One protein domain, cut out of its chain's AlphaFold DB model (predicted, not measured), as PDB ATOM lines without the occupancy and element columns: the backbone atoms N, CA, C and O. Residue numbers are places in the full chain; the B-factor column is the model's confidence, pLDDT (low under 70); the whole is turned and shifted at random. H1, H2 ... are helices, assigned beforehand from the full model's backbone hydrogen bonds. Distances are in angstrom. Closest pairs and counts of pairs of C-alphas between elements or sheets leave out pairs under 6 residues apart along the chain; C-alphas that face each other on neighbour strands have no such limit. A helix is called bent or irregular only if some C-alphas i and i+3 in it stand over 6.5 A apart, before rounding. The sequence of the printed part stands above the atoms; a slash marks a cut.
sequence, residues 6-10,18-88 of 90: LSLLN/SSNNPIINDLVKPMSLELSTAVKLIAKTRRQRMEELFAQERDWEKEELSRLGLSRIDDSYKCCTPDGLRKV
ATOM      1  N   LEU A   6     -28.336 -26.220  32.633       69.69
ATOM      2  CA  LEU A   6     -28.648 -25.338  31.505       69.69
ATOM      3  C   LEU A   6     -27.404 -24.659  30.911       69.69
ATOM      4  O   LEU A   6     -27.357 -24.411  29.709       69.69
ATOM      5  N   SER A   7     -26.376 -24.399  31.722       69.00
ATOM      6  CA  SER A   7     -25.107 -23.831  31.244       69.00
ATOM      7  C   SER A   7     -24.301 -24.832  30.410       69.00
ATOM      8  O   SER A   7     -23.632 -24.442  29.456       69.00
ATOM      9  N   LEU A   8     -24.424 -26.127  30.718       62.41
ATOM     10  CA  LEU A   8     -23.791 -27.213  29.970       62.41
ATOM     11  C   LEU A   8     -24.485 -27.450  28.620       62.41
ATOM     12  O   LEU A   8     -23.815 -27.719  27.629       62.41
ATOM     13  N   LEU A   9     -25.807 -27.265  28.547       63.59
ATOM     14  CA  LEU A   9     -26.566 -27.355  27.292       63.59
ATOM     15  C   LEU A   9     -26.231 -26.258  26.276       63.59
ATOM     16  O   LEU A   9     -26.498 -26.426  25.091       63.59
ATOM     17  N   ASN A  10     -25.640 -25.147  26.717       67.25
ATOM     18  CA  ASN A  10     -25.266 -24.051  25.827       67.25
ATOM     19  C   ASN A  10     -23.908 -24.281  25.129       67.25
ATOM     20  O   ASN A  10     -23.442 -23.424  24.375       67.25
ATOM     21  N   SER A  18     -17.344 -32.887  30.155       73.06
ATOM     22  CA  SER A  18     -17.157 -33.745  31.330       73.06
ATOM     23  C   SER A  18     -18.276 -33.468  32.337       73.06
ATOM     24  O   SER A  18     -18.417 -32.342  32.813       73.06
ATOM     25  N   SER A  19     -19.117 -34.464  32.622       73.94
ATOM     26  CA  SER A  19     -20.233 -34.342  33.563       73.94
ATOM     27  C   SER A  19     -20.499 -35.668  34.265       73.94
ATOM     28  O   SER A  19     -20.447 -36.724  33.640       73.94
ATOM     29  N   ASN A  20     -20.842 -35.599  35.551       80.00
ATOM     30  CA  ASN A  20     -21.312 -36.742  36.339       80.00
ATOM     31  C   ASN A  20     -22.847 -36.880  36.302       80.00
ATOM     32  O   ASN A  20     -23.411 -37.684  37.037       80.00
ATOM     33  N   ASN A  21     -23.539 -36.075  35.487       81.25
ATOM     34  CA  ASN A  21     -24.994 -36.112  35.369       81.25
ATOM     35  C   ASN A  21     -25.425 -37.181  34.339       81.25
ATOM     36  O   ASN A  21     -25.043 -37.063  33.169       81.25
ATOM     37  N   PRO A  22     -26.245 -38.178  34.727       84.56
ATOM     38  CA  PRO A  22     -26.683 -39.248  33.828       84.56
ATOM     39  C   PRO A  22     -27.501 -38.726  32.642       84.56
ATOM     40  O   PRO A  22     -27.328 -39.202  31.532       84.56
ATOM     41  N   ILE A  23     -28.298 -37.664  32.808       83.56
ATOM     42  CA  ILE A  23     -29.055 -37.058  31.698       83.56
ATOM     43  C   ILE A  23     -28.096 -36.513  30.629       83.56
ATOM     44  O   ILE A  23     -28.340 -36.640  29.431       83.56
ATOM     45  N   ILE A  24     -26.977 -35.916  31.045       81.38
ATOM     46  CA  ILE A  24     -25.987 -35.398  30.095       81.38
ATOM     47  C   ILE A  24     -25.286 -36.551  29.378       81.38
ATOM     48  O   ILE A  24     -25.134 -36.505  28.159       81.38
ATOM     49  N   ASN A  25     -24.878 -37.579  30.122       82.75
ATOM     50  CA  ASN A  25     -24.107 -38.688  29.571       82.75
ATOM     51  C   ASN A  25     -24.937 -39.624  28.687       82.75
ATOM     52  O   ASN A  25     -24.455 -40.013  27.625       82.75
ATOM     53  N   ASP A  26     -26.174 -39.914  29.081       87.25
ATOM     54  CA  ASP A  26     -26.991 -40.954  28.452       87.25
ATOM     55  C   ASP A  26     -27.956 -40.394  27.401       87.25
ATOM     56  O   ASP A  26     -28.415 -41.136  26.535       87.25
ATOM     57  N   LEU A  27     -28.259 -39.088  27.439       84.25
ATOM     58  CA  LEU A  27     -29.222 -38.465  26.525       84.25
ATOM     59  C   LEU A  27     -28.607 -37.321  25.708       84.25
ATOM     60  O   LEU A  27     -28.604 -37.368  24.479       84.25
ATOM     61  N   VAL A  28     -28.059 -36.296  26.365       84.69
ATOM     62  CA  VAL A  28     -27.586 -35.081  25.671       84.69
ATOM     63  C   VAL A  28     -26.387 -35.371  24.763       84.69
ATOM     64  O   VAL A  28     -26.366 -34.927  23.614       84.69
ATOM     65  N   LYS A  29     -25.392 -36.126  25.246       86.00
ATOM     66  CA  LYS A  29     -24.196 -36.477  24.465       86.00
ATOM     67  C   LYS A  29     -24.525 -37.281  23.198       86.00
ATOM     68  O   LYS A  29     -24.099 -36.839  22.128       86.00
ATOM     69  N   PRO A  30     -25.290 -38.393  23.265       87.31
ATOM     70  CA  PRO A  30     -25.714 -39.113  22.064       87.31
ATOM     71  C   PRO A  30     -26.480 -38.232  21.077       87.31
ATOM     72  O   PRO A  30     -26.129 -38.205  19.900       87.31
ATOM     73  N   MET A  31     -27.456 -37.441  21.545       86.25
ATOM     74  CA  MET A  31     -28.222 -36.546  20.666       86.25
ATOM     75  C   MET A  31     -27.341 -35.496  19.978       86.25
ATOM     76  O   MET A  31     -27.543 -35.194  18.804       86.25
ATOM     77  N   SER A  32     -26.346 -34.946  20.679       85.62
ATOM     78  CA  SER A  32     -25.400 -33.988  20.096       85.62
ATOM     79  C   SER A  32     -24.561 -34.627  18.982       85.62
ATOM     80  O   SER A  32     -24.388 -34.035  17.912       85.62
ATOM     81  N   LEU A  33     -24.104 -35.867  19.185       87.06
ATOM     82  CA  LEU A  33     -23.339 -36.619  18.189       87.06
ATOM     83  C   LEU A  33     -24.190 -36.978  16.960       87.06
ATOM     84  O   LEU A  33     -23.758 -36.728  15.829       87.06
ATOM     85  N   GLU A  34     -25.401 -37.492  17.177       88.44
ATOM     86  CA  GLU A  34     -26.416 -37.763  16.147       88.44
ATOM     87  C   GLU A  34     -26.683 -36.511  15.300       88.44
ATOM     88  O   GLU A  34     -26.533 -36.533  14.076       88.44
ATOM     89  N   LEU A  35     -26.968 -35.377  15.949       88.25
ATOM     90  CA  LEU A  35     -27.239 -34.110  15.274       88.25
ATOM     91  C   LEU A  35     -26.033 -33.634  14.454       88.25
ATOM     92  O   LEU A  35     -26.184 -33.243  13.294       88.25
ATOM     93  N   SER A  36     -24.823 -33.698  15.018       86.25
ATOM     94  CA  SER A  36     -23.601 -33.310  14.304       86.25
ATOM     95  C   SER A  36     -23.371 -34.169  13.053       86.25
ATOM     96  O   SER A  36     -22.927 -33.672  12.012       86.25
ATOM     97  N   THR A  37     -23.710 -35.456  13.137       89.31
ATOM     98  CA  THR A  37     -23.584 -36.418  12.044       89.31
ATOM     99  C   THR A  37     -24.632 -36.152  10.972       89.31
ATOM    100  O   THR A  37     -24.287 -36.089   9.791       89.31
ATOM    101  N   ALA A  38     -25.881 -35.890  11.366       90.25
ATOM    102  CA  ALA A  38     -26.953 -35.510  10.454       90.25
ATOM    103  C   ALA A  38     -26.605 -34.235   9.669       90.25
ATOM    104  O   ALA A  38     -26.733 -34.209   8.445       90.25
ATOM    105  N   VAL A  39     -26.068 -33.204  10.332       90.38
ATOM    106  CA  VAL A  39     -25.626 -31.965   9.666       90.38
ATOM    107  C   VAL A  39     -24.523 -32.243   8.641       90.38
ATOM    108  O   VAL A  39     -24.578 -31.728   7.521       90.38
ATOM    109  N   LYS A  40     -23.534 -33.081   8.984       90.19
ATOM    110  CA  LYS A  40     -22.470 -33.483   8.047       90.19
ATOM    111  C   LYS A  40     -23.032 -34.238   6.841       90.19
ATOM    112  O   LYS A  40     -22.605 -33.970   5.717       90.19
ATOM    113  N   LEU A  41     -23.985 -35.143   7.060       93.31
ATOM    114  CA  LEU A  41     -24.641 -35.898   5.994       93.31
ATOM    115  C   LEU A  41     -25.407 -34.962   5.053       93.31
ATOM    116  O   LEU A  41     -25.170 -34.989   3.849       93.31
ATOM    117  N   ILE A  42     -26.235 -34.067   5.600       92.81
ATOM    118  CA  ILE A  42     -26.996 -33.073   4.829       92.81
ATOM    119  C   ILE A  42     -26.055 -32.198   3.999       92.81
ATOM    120  O   ILE A  42     -26.278 -32.000   2.806       92.81
ATOM    121  N   ALA A  43     -24.976 -31.693   4.605       91.06
ATOM    122  CA  ALA A  43     -23.998 -30.873   3.899       91.06
ATOM    123  C   ALA A  43     -23.323 -31.643   2.752       91.06
ATOM    124  O   ALA A  43     -23.123 -31.083   1.674       91.06
ATOM    125  N   LYS A  44     -22.998 -32.926   2.959       92.38
ATOM    126  CA  LYS A  44     -22.427 -33.791   1.920       92.38
ATOM    127  C   LYS A  44     -23.412 -34.010   0.772       92.38
ATOM    128  O   LYS A  44     -23.050 -33.762  -0.374       92.38
ATOM    129  N   THR A  45     -24.647 -34.406   1.070       94.44
ATOM    130  CA  THR A  45     -25.690 -34.622   0.058       94.44
ATOM    131  C   THR A  45     -25.980 -33.342  -0.722       94.44
ATOM    132  O   THR A  45     -26.099 -33.376  -1.943       94.44
ATOM    133  N   ARG A  46     -26.011 -32.186  -0.047       91.12
ATOM    134  CA  ARG A  46     -26.183 -30.887  -0.707       91.12
ATOM    135  C   ARG A  46     -25.053 -30.582  -1.689       91.12
ATOM    136  O   ARG A  46     -25.333 -30.106  -2.782       91.12
ATOM    137  N   ARG A  47     -23.796 -30.853  -1.317       90.69
ATOM    138  CA  ARG A  47     -22.645 -30.668  -2.219       90.69
ATOM    139  C   ARG A  47     -22.746 -31.569  -3.445       90.69
ATOM    140  O   ARG A  47     -22.621 -31.063  -4.548       90.69
ATOM    141  N   GLN A  48     -23.054 -32.850  -3.248       93.00
ATOM    142  CA  GLN A  48     -23.244 -33.797  -4.352       93.00
ATOM    143  C   GLN A  48     -24.345 -33.323  -5.304       93.00
ATOM    144  O   GLN A  48     -24.140 -33.255  -6.510       93.00
ATOM    145  N   ARG A  49     -25.487 -32.886  -4.758       92.31
ATOM    146  CA  ARG A  49     -26.584 -32.367  -5.576       92.31
ATOM    147  C   ARG A  49     -26.206 -31.102  -6.345       92.31
ATOM    148  O   ARG A  49     -26.620 -30.936  -7.484       92.31
ATOM    149  N   MET A  50     -25.442 -30.200  -5.733       91.19
ATOM    150  CA  MET A  50     -24.936 -29.015  -6.427       91.19
ATOM    151  C   MET A  50     -23.978 -29.385  -7.560       91.19
ATOM    152  O   MET A  50     -24.075 -28.810  -8.635       91.19
ATOM    153  N   GLU A  51     -23.075 -30.343  -7.342       90.25
ATOM    154  CA  GLU A  51     -22.158 -30.827  -8.380       90.25
ATOM    155  C   GLU A  51     -22.913 -31.429  -9.573       90.25
ATOM    156  O   GLU A  51     -22.567 -31.130 -10.715       90.25
ATOM    157  N   GLU A  52     -23.969 -32.210  -9.320       93.06
ATOM    158  CA  GLU A  52     -24.862 -32.740 -10.363       93.06
ATOM    159  C   GLU A  52     -25.545 -31.624 -11.162       93.06
ATOM    160  O   GLU A  52     -25.547 -31.662 -12.390       93.06
ATOM    161  N   LEU A  53     -26.114 -30.629 -10.474       92.94
ATOM    162  CA  LEU A  53     -26.794 -29.503 -11.122       92.94
ATOM    163  C   LEU A  53     -25.825 -28.682 -11.970       92.94
ATOM    164  O   LEU A  53     -26.129 -28.386 -13.121       92.94
ATOM    165  N   PHE A  54     -24.632 -28.392 -11.448       89.88
ATOM    166  CA  PHE A  54     -23.612 -27.707 -12.231       89.88
ATOM    167  C   PHE A  54     -23.192 -28.532 -13.439       89.88
ATOM    168  O   PHE A  54     -23.060 -27.972 -14.516       89.88
ATOM    169  N   ALA A  55     -23.003 -29.848 -13.310       88.94
ATOM    170  CA  ALA A  55     -22.680 -30.688 -14.462       88.94
ATOM    171  C   ALA A  55     -23.755 -30.593 -15.560       88.94
ATOM    172  O   ALA A  55     -23.406 -30.400 -16.721       88.94
ATOM    173  N   GLN A  56     -25.039 -30.626 -15.185       93.25
ATOM    174  CA  GLN A  56     -26.151 -30.454 -16.126       93.25
ATOM    175  C   GLN A  56     -26.142 -29.074 -16.796       93.25
ATOM    176  O   GLN A  56     -26.292 -28.985 -18.013       93.25
ATOM    177  N   GLU A  57     -25.927 -28.003 -16.028       91.25
ATOM    178  CA  GLU A  57     -25.787 -26.650 -16.583       91.25
ATOM    179  C   GLU A  57     -24.608 -26.563 -17.554       91.25
ATOM    180  O   GLU A  57     -24.723 -25.941 -18.611       91.25
ATOM    181  N   ARG A  58     -23.487 -27.225 -17.238       89.25
ATOM    182  CA  ARG A  58     -22.307 -27.212 -18.102       89.25
ATOM    183  C   ARG A  58     -22.546 -27.886 -19.442       89.25
ATOM    184  O   ARG A  58     -22.067 -27.384 -20.461       89.25
ATOM    185  N   ASP A  59     -23.249 -29.012 -19.428       91.62
ATOM    186  CA  ASP A  59     -23.601 -29.745 -20.640       91.62
ATOM    187  C   ASP A  59     -24.553 -28.920 -21.512       91.62
ATOM    188  O   ASP A  59     -24.331 -28.804 -22.720       91.62
ATOM    189  N   TRP A  60     -25.542 -28.264 -20.895       92.69
ATOM    190  CA  TRP A  60     -26.471 -27.377 -21.594       92.69
ATOM    191  C   TRP A  60     -25.766 -26.170 -22.228       92.69
ATOM    192  O   TRP A  60     -25.950 -25.889 -23.411       92.69
ATOM    193  N   GLU A  61     -24.897 -25.490 -21.477       90.94
ATOM    194  CA  GLU A  61     -24.112 -24.360 -21.984       90.94
ATOM    195  C   GLU A  61     -23.214 -24.776 -23.158       90.94
ATOM    196  O   GLU A  61     -23.102 -24.064 -24.156       90.94
ATOM    197  N   LYS A  62     -22.581 -25.951 -23.062       91.25
ATOM    198  CA  LYS A  62     -21.729 -26.485 -24.128       91.25
ATOM    199  C   LYS A  62     -22.527 -26.767 -25.401       91.25
ATOM    200  O   LYS A  62     -22.028 -26.482 -26.491       91.25
ATOM    201  N   GLU A  63     -23.731 -27.321 -25.277       93.06
ATOM    202  CA  GLU A  63     -24.615 -27.549 -26.420       93.06
ATOM    203  C   GLU A  63     -25.010 -26.225 -27.085       93.06
ATOM    204  O   GLU A  63     -24.898 -26.088 -28.305       93.06
ATOM    205  N   GLU A  64     -25.400 -25.226 -26.294       93.56
ATOM    206  CA  GLU A  64     -25.833 -23.930 -26.816       93.56
ATOM    207  C   GLU A  64     -24.684 -23.170 -27.495       93.56
ATOM    208  O   GLU A  64     -24.833 -22.663 -28.608       93.56
ATOM    209  N   LEU A  65     -23.488 -23.178 -26.898       92.12
ATOM    210  CA  LEU A  65     -22.291 -22.624 -27.531       92.12
ATOM    211  C   LEU A  65     -21.950 -23.354 -28.832       92.12
ATOM    212  O   LEU A  65     -21.616 -22.704 -29.823       92.12
ATOM    213  N   SER A  66     -22.100 -24.682 -28.869       91.62
ATOM    214  CA  SER A  66     -21.865 -25.463 -30.084       91.62
ATOM    215  C   SER A  66     -22.805 -25.059 -31.220       91.62
ATOM    216  O   SER A  66     -22.376 -25.051 -32.374       91.62
ATOM    217  N   ARG A  67     -24.063 -24.699 -30.928       92.94
ATOM    218  CA  ARG A  67     -25.011 -24.179 -31.936       92.94
ATOM    219  C   ARG A  67     -24.562 -22.838 -32.511       92.94
ATOM    220  O   ARG A  67     -24.811 -22.559 -33.679       92.94
ATOM    221  N   LEU A  68     -23.860 -22.042 -31.709       93.75
ATOM    222  CA  LEU A  68     -23.261 -20.771 -32.115       93.75
ATOM    223  C   LEU A  68     -21.879 -20.940 -32.778       93.75
ATOM    224  O   LEU A  68     -21.242 -19.943 -33.113       93.75
ATOM    225  N   GLY A  69     -21.396 -22.176 -32.967       93.44
ATOM    226  CA  GLY A  69     -20.047 -22.455 -33.479       93.44
ATOM    227  C   GLY A  69     -18.929 -22.087 -32.496       93.44
ATOM    228  O   GLY A  69     -17.766 -21.988 -32.883       93.44
ATOM    229  N   LEU A  70     -19.279 -21.867 -31.230       90.69
ATOM    230  CA  LEU A  70     -18.370 -21.534 -30.144       90.69
ATOM    231  C   LEU A  70     -18.086 -22.774 -29.293       90.69
ATOM    232  O   LEU A  70     -18.799 -23.776 -29.330       90.69
ATOM    233  N   SER A  71     -17.024 -22.703 -28.497       84.62
ATOM    234  CA  SER A  71     -16.703 -23.733 -27.514       84.62
ATOM    235  C   SER A  71     -16.515 -23.100 -26.148       84.62
ATOM    236  O   SER A  71     -16.068 -21.959 -26.023       84.62
ATOM    237  N   ARG A  72     -16.893 -23.850 -25.121       78.81
ATOM    238  CA  ARG A  72     -16.759 -23.430 -23.736       78.81
ATOM    239  C   ARG A  72     -15.297 -23.520 -23.289       78.81
ATOM    240  O   ARG A  72     -14.641 -24.530 -23.537       78.81
ATOM    241  N   ILE A  73     -14.818 -22.498 -22.582       79.12
ATOM    242  CA  ILE A  73     -13.516 -22.517 -21.904       79.12
ATOM    243  C   ILE A  73     -13.639 -23.366 -20.630       79.12
ATOM    244  O   ILE A  73     -14.631 -23.273 -19.911       79.12
ATOM    245  N   ASP A  74     -12.651 -24.219 -20.358       71.00
ATOM    246  CA  ASP A  74     -12.637 -25.020 -19.134       71.00
ATOM    247  C   ASP A  74     -12.407 -24.117 -17.912       71.00
ATOM    248  O   ASP A  74     -11.474 -23.310 -17.891       71.00
ATOM    249  N   ASP A  75     -13.223 -24.280 -16.868       65.12
ATOM    250  CA  ASP A  75     -13.122 -23.525 -15.612       65.12
ATOM    251  C   ASP A  75     -11.960 -24.035 -14.744       65.12
ATOM    252  O   ASP A  75     -12.024 -24.085 -13.514       65.12
ATOM    253  N   SER A  76     -10.839 -24.404 -15.368       58.69
ATOM    254  CA  SER A  76      -9.627 -24.847 -14.686       58.69
ATOM    255  C   SER A  76      -8.903 -23.703 -13.966       58.69
ATOM    256  O   SER A  76      -7.768 -23.888 -13.510       58.69
ATOM    257  N   TYR A  77      -9.512 -22.515 -13.858       50.59
ATOM    258  CA  TYR A  77      -9.000 -21.412 -13.057       50.59
ATOM    259  C   TYR A  77      -8.998 -21.817 -11.578       50.59
ATOM    260  O   TYR A  77      -9.900 -21.524 -10.795       50.59
ATOM    261  N   LYS A  78      -7.888 -22.433 -11.159       50.34
ATOM    262  CA  LYS A  78      -7.477 -22.648  -9.762       50.34
ATOM    263  C   LYS A  78      -7.187 -21.326  -9.036       50.34
ATOM    264  O   LYS A  78      -6.321 -21.282  -8.173       50.34
ATOM    265  N   CYS A  79      -7.845 -20.230  -9.398       53.09
ATOM    266  CA  CYS A  79      -7.673 -18.949  -8.719       53.09
ATOM    267  C   CYS A  79      -8.202 -19.022  -7.288       53.09
ATOM    268  O   CYS A  79      -7.651 -18.394  -6.389       53.09
ATOM    269  N   CYS A  80      -9.294 -19.765  -7.095       51.16
ATOM    270  CA  CYS A  80     -10.168 -19.491  -5.967       51.16
ATOM    271  C   CYS A  80     -10.615 -20.752  -5.201       51.16
ATOM    272  O   CYS A  80     -11.441 -20.672  -4.295       51.16
ATOM    273  N   THR A  81     -10.023 -21.919  -5.486       47.81
ATOM    274  CA  THR A  81      -9.997 -23.027  -4.519       47.81
ATOM    275  C   THR A  81      -9.001 -22.701  -3.395       47.81
ATOM    276  O   THR A  81      -7.977 -22.067  -3.662       47.81
ATOM    277  N   PRO A  82      -9.230 -23.141  -2.141       51.03
ATOM    278  CA  PRO A  82      -8.298 -22.896  -1.031       51.03
ATOM    279  C   PRO A  82      -6.851 -23.333  -1.327       51.03
ATOM    280  O   PRO A  82      -5.905 -22.725  -0.830       51.03
ATOM    281  N   ASP A  83      -6.666 -24.348  -2.180       48.41
ATOM    282  CA  ASP A  83      -5.350 -24.796  -2.653       48.41
ATOM    283  C   ASP A  83      -4.698 -23.855  -3.679       48.41
ATOM    284  O   ASP A  83      -3.471 -23.797  -3.759       48.41
ATOM    285  N   GLY A  84      -5.491 -23.100  -4.445       43.78
ATOM    286  CA  GLY A  84      -5.015 -22.061  -5.361       43.78
ATOM    287  C   GLY A  84      -4.372 -20.888  -4.626       43.78
ATOM    288  O   GLY A  84      -3.278 -20.450  -4.978       43.78
ATOM    289  N   LEU A  85      -4.991 -20.466  -3.520       48.22
ATOM    290  CA  LEU A  85      -4.490 -19.388  -2.662       48.22
ATOM    291  C   LEU A  85      -3.242 -19.787  -1.854       48.22
ATOM    292  O   LEU A  85      -2.415 -18.932  -1.560       48.22
ATOM    293  N   ARG A  86      -3.044 -21.077  -1.536       52.56
ATOM    294  CA  ARG A  86      -1.818 -21.558  -0.855       52.56
ATOM    295  C   ARG A  86      -0.568 -21.531  -1.734       52.56
ATOM    296  O   ARG A  86       0.540 -21.580  -1.203       52.56
ATOM    297  N   LYS A  87      -0.724 -21.507  -3.061       48.62
ATOM    298  CA  LYS A  87       0.402 -21.523  -4.010       48.62
ATOM    299  C   LYS A  87       0.861 -20.135  -4.444       48.62
ATOM    300  O   LYS A  87       1.928 -20.027  -5.042       48.62
ATOM    301  N   VAL A  88       0.117 -19.086  -4.099       48.38
ATOM    302  CA  VAL A  88       0.579 -17.705  -4.248       48.38
ATOM    303  C   VAL A  88       1.408 -17.363  -3.011       48.38
ATOM    304  O   VAL A  88       0.907 -16.829  -2.027       48.38
TER     305      VAL A  88
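Overview. This is residues 6 to 10 and 18 to 88 of the 90 residues of an uncharacterized protein of Drosophila guanche (UniProt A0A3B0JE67). One very long helix, H2, makes nearly the whole length of the domain, with the short helix H1 near its first end; past its last end the backbone turns and runs back slantwise away from H2, through residues 68 to 81, to the small helix H3. Residues 80 to 86, with H3, stick out to one side, and no two helices pack together. The printed part has 76 residues with three named helices, in the order H1, H2, H3, and no named strand; the class is all helix. The whole is extended, with a radius of gyration of the C-alphas of 22.8 A and spans of 71 by 32 by 15 A.

Arrangement. H1, residues 6 to 9, is close to but not clearly touching H2, residues 22 to 67; their closest C-alphas, those of Leu 9 and Val 28, are 8.0 A apart. The centres of these two helices are 29.5 A apart. H2 has a kink of 26 degrees near residue 29. It is irregular, but only just: C-alphas 26 and 29 are 6.6 A apart. Residues 33 to 57 of H2 stand free. H3, residues 82 to 86, is apart from H2 and from H1. Residues 80 to 86, of which 82 to 86 belong to H3, stand free. In H2, 40 of 42 pairs of O i and N i+4 are within hydrogen-bond range; the one such pair in H3 is within range, and H1 is too short for such a pair but has its one O i to N i+3 pair within range.

Along the chain. H1 begins at C-alpha 6, at (-28.648, -25.338, 31.505), and has four residues. H2 begins at C-alpha 22, at (-26.683, -39.248, 33.828), and ends at C-alpha 67, at (-25.011, -24.179, -31.936), 67.5 A from its first C-alpha. H3 has five residues and ends at C-alpha 86, at (-1.818, -21.558, -0.855).

Size, cuts and confidence. The two C-alphas farthest apart are those of Asn 20 and Gly 69, 71.3 A. Residues 11 to 17 are cut out, and C-alphas 10 and 18 are 13.8 A apart across the cut; the link from H1 to H2 is the link across the cut. The link from H2 to H3 is long, with 14 residues, 68 to 81. The mean pLDDT of the printed part is 79.9; residues 6 to 10 and 75 to 88 are under 70. The mean pLDDT is 90 for H2 and 49 for H3.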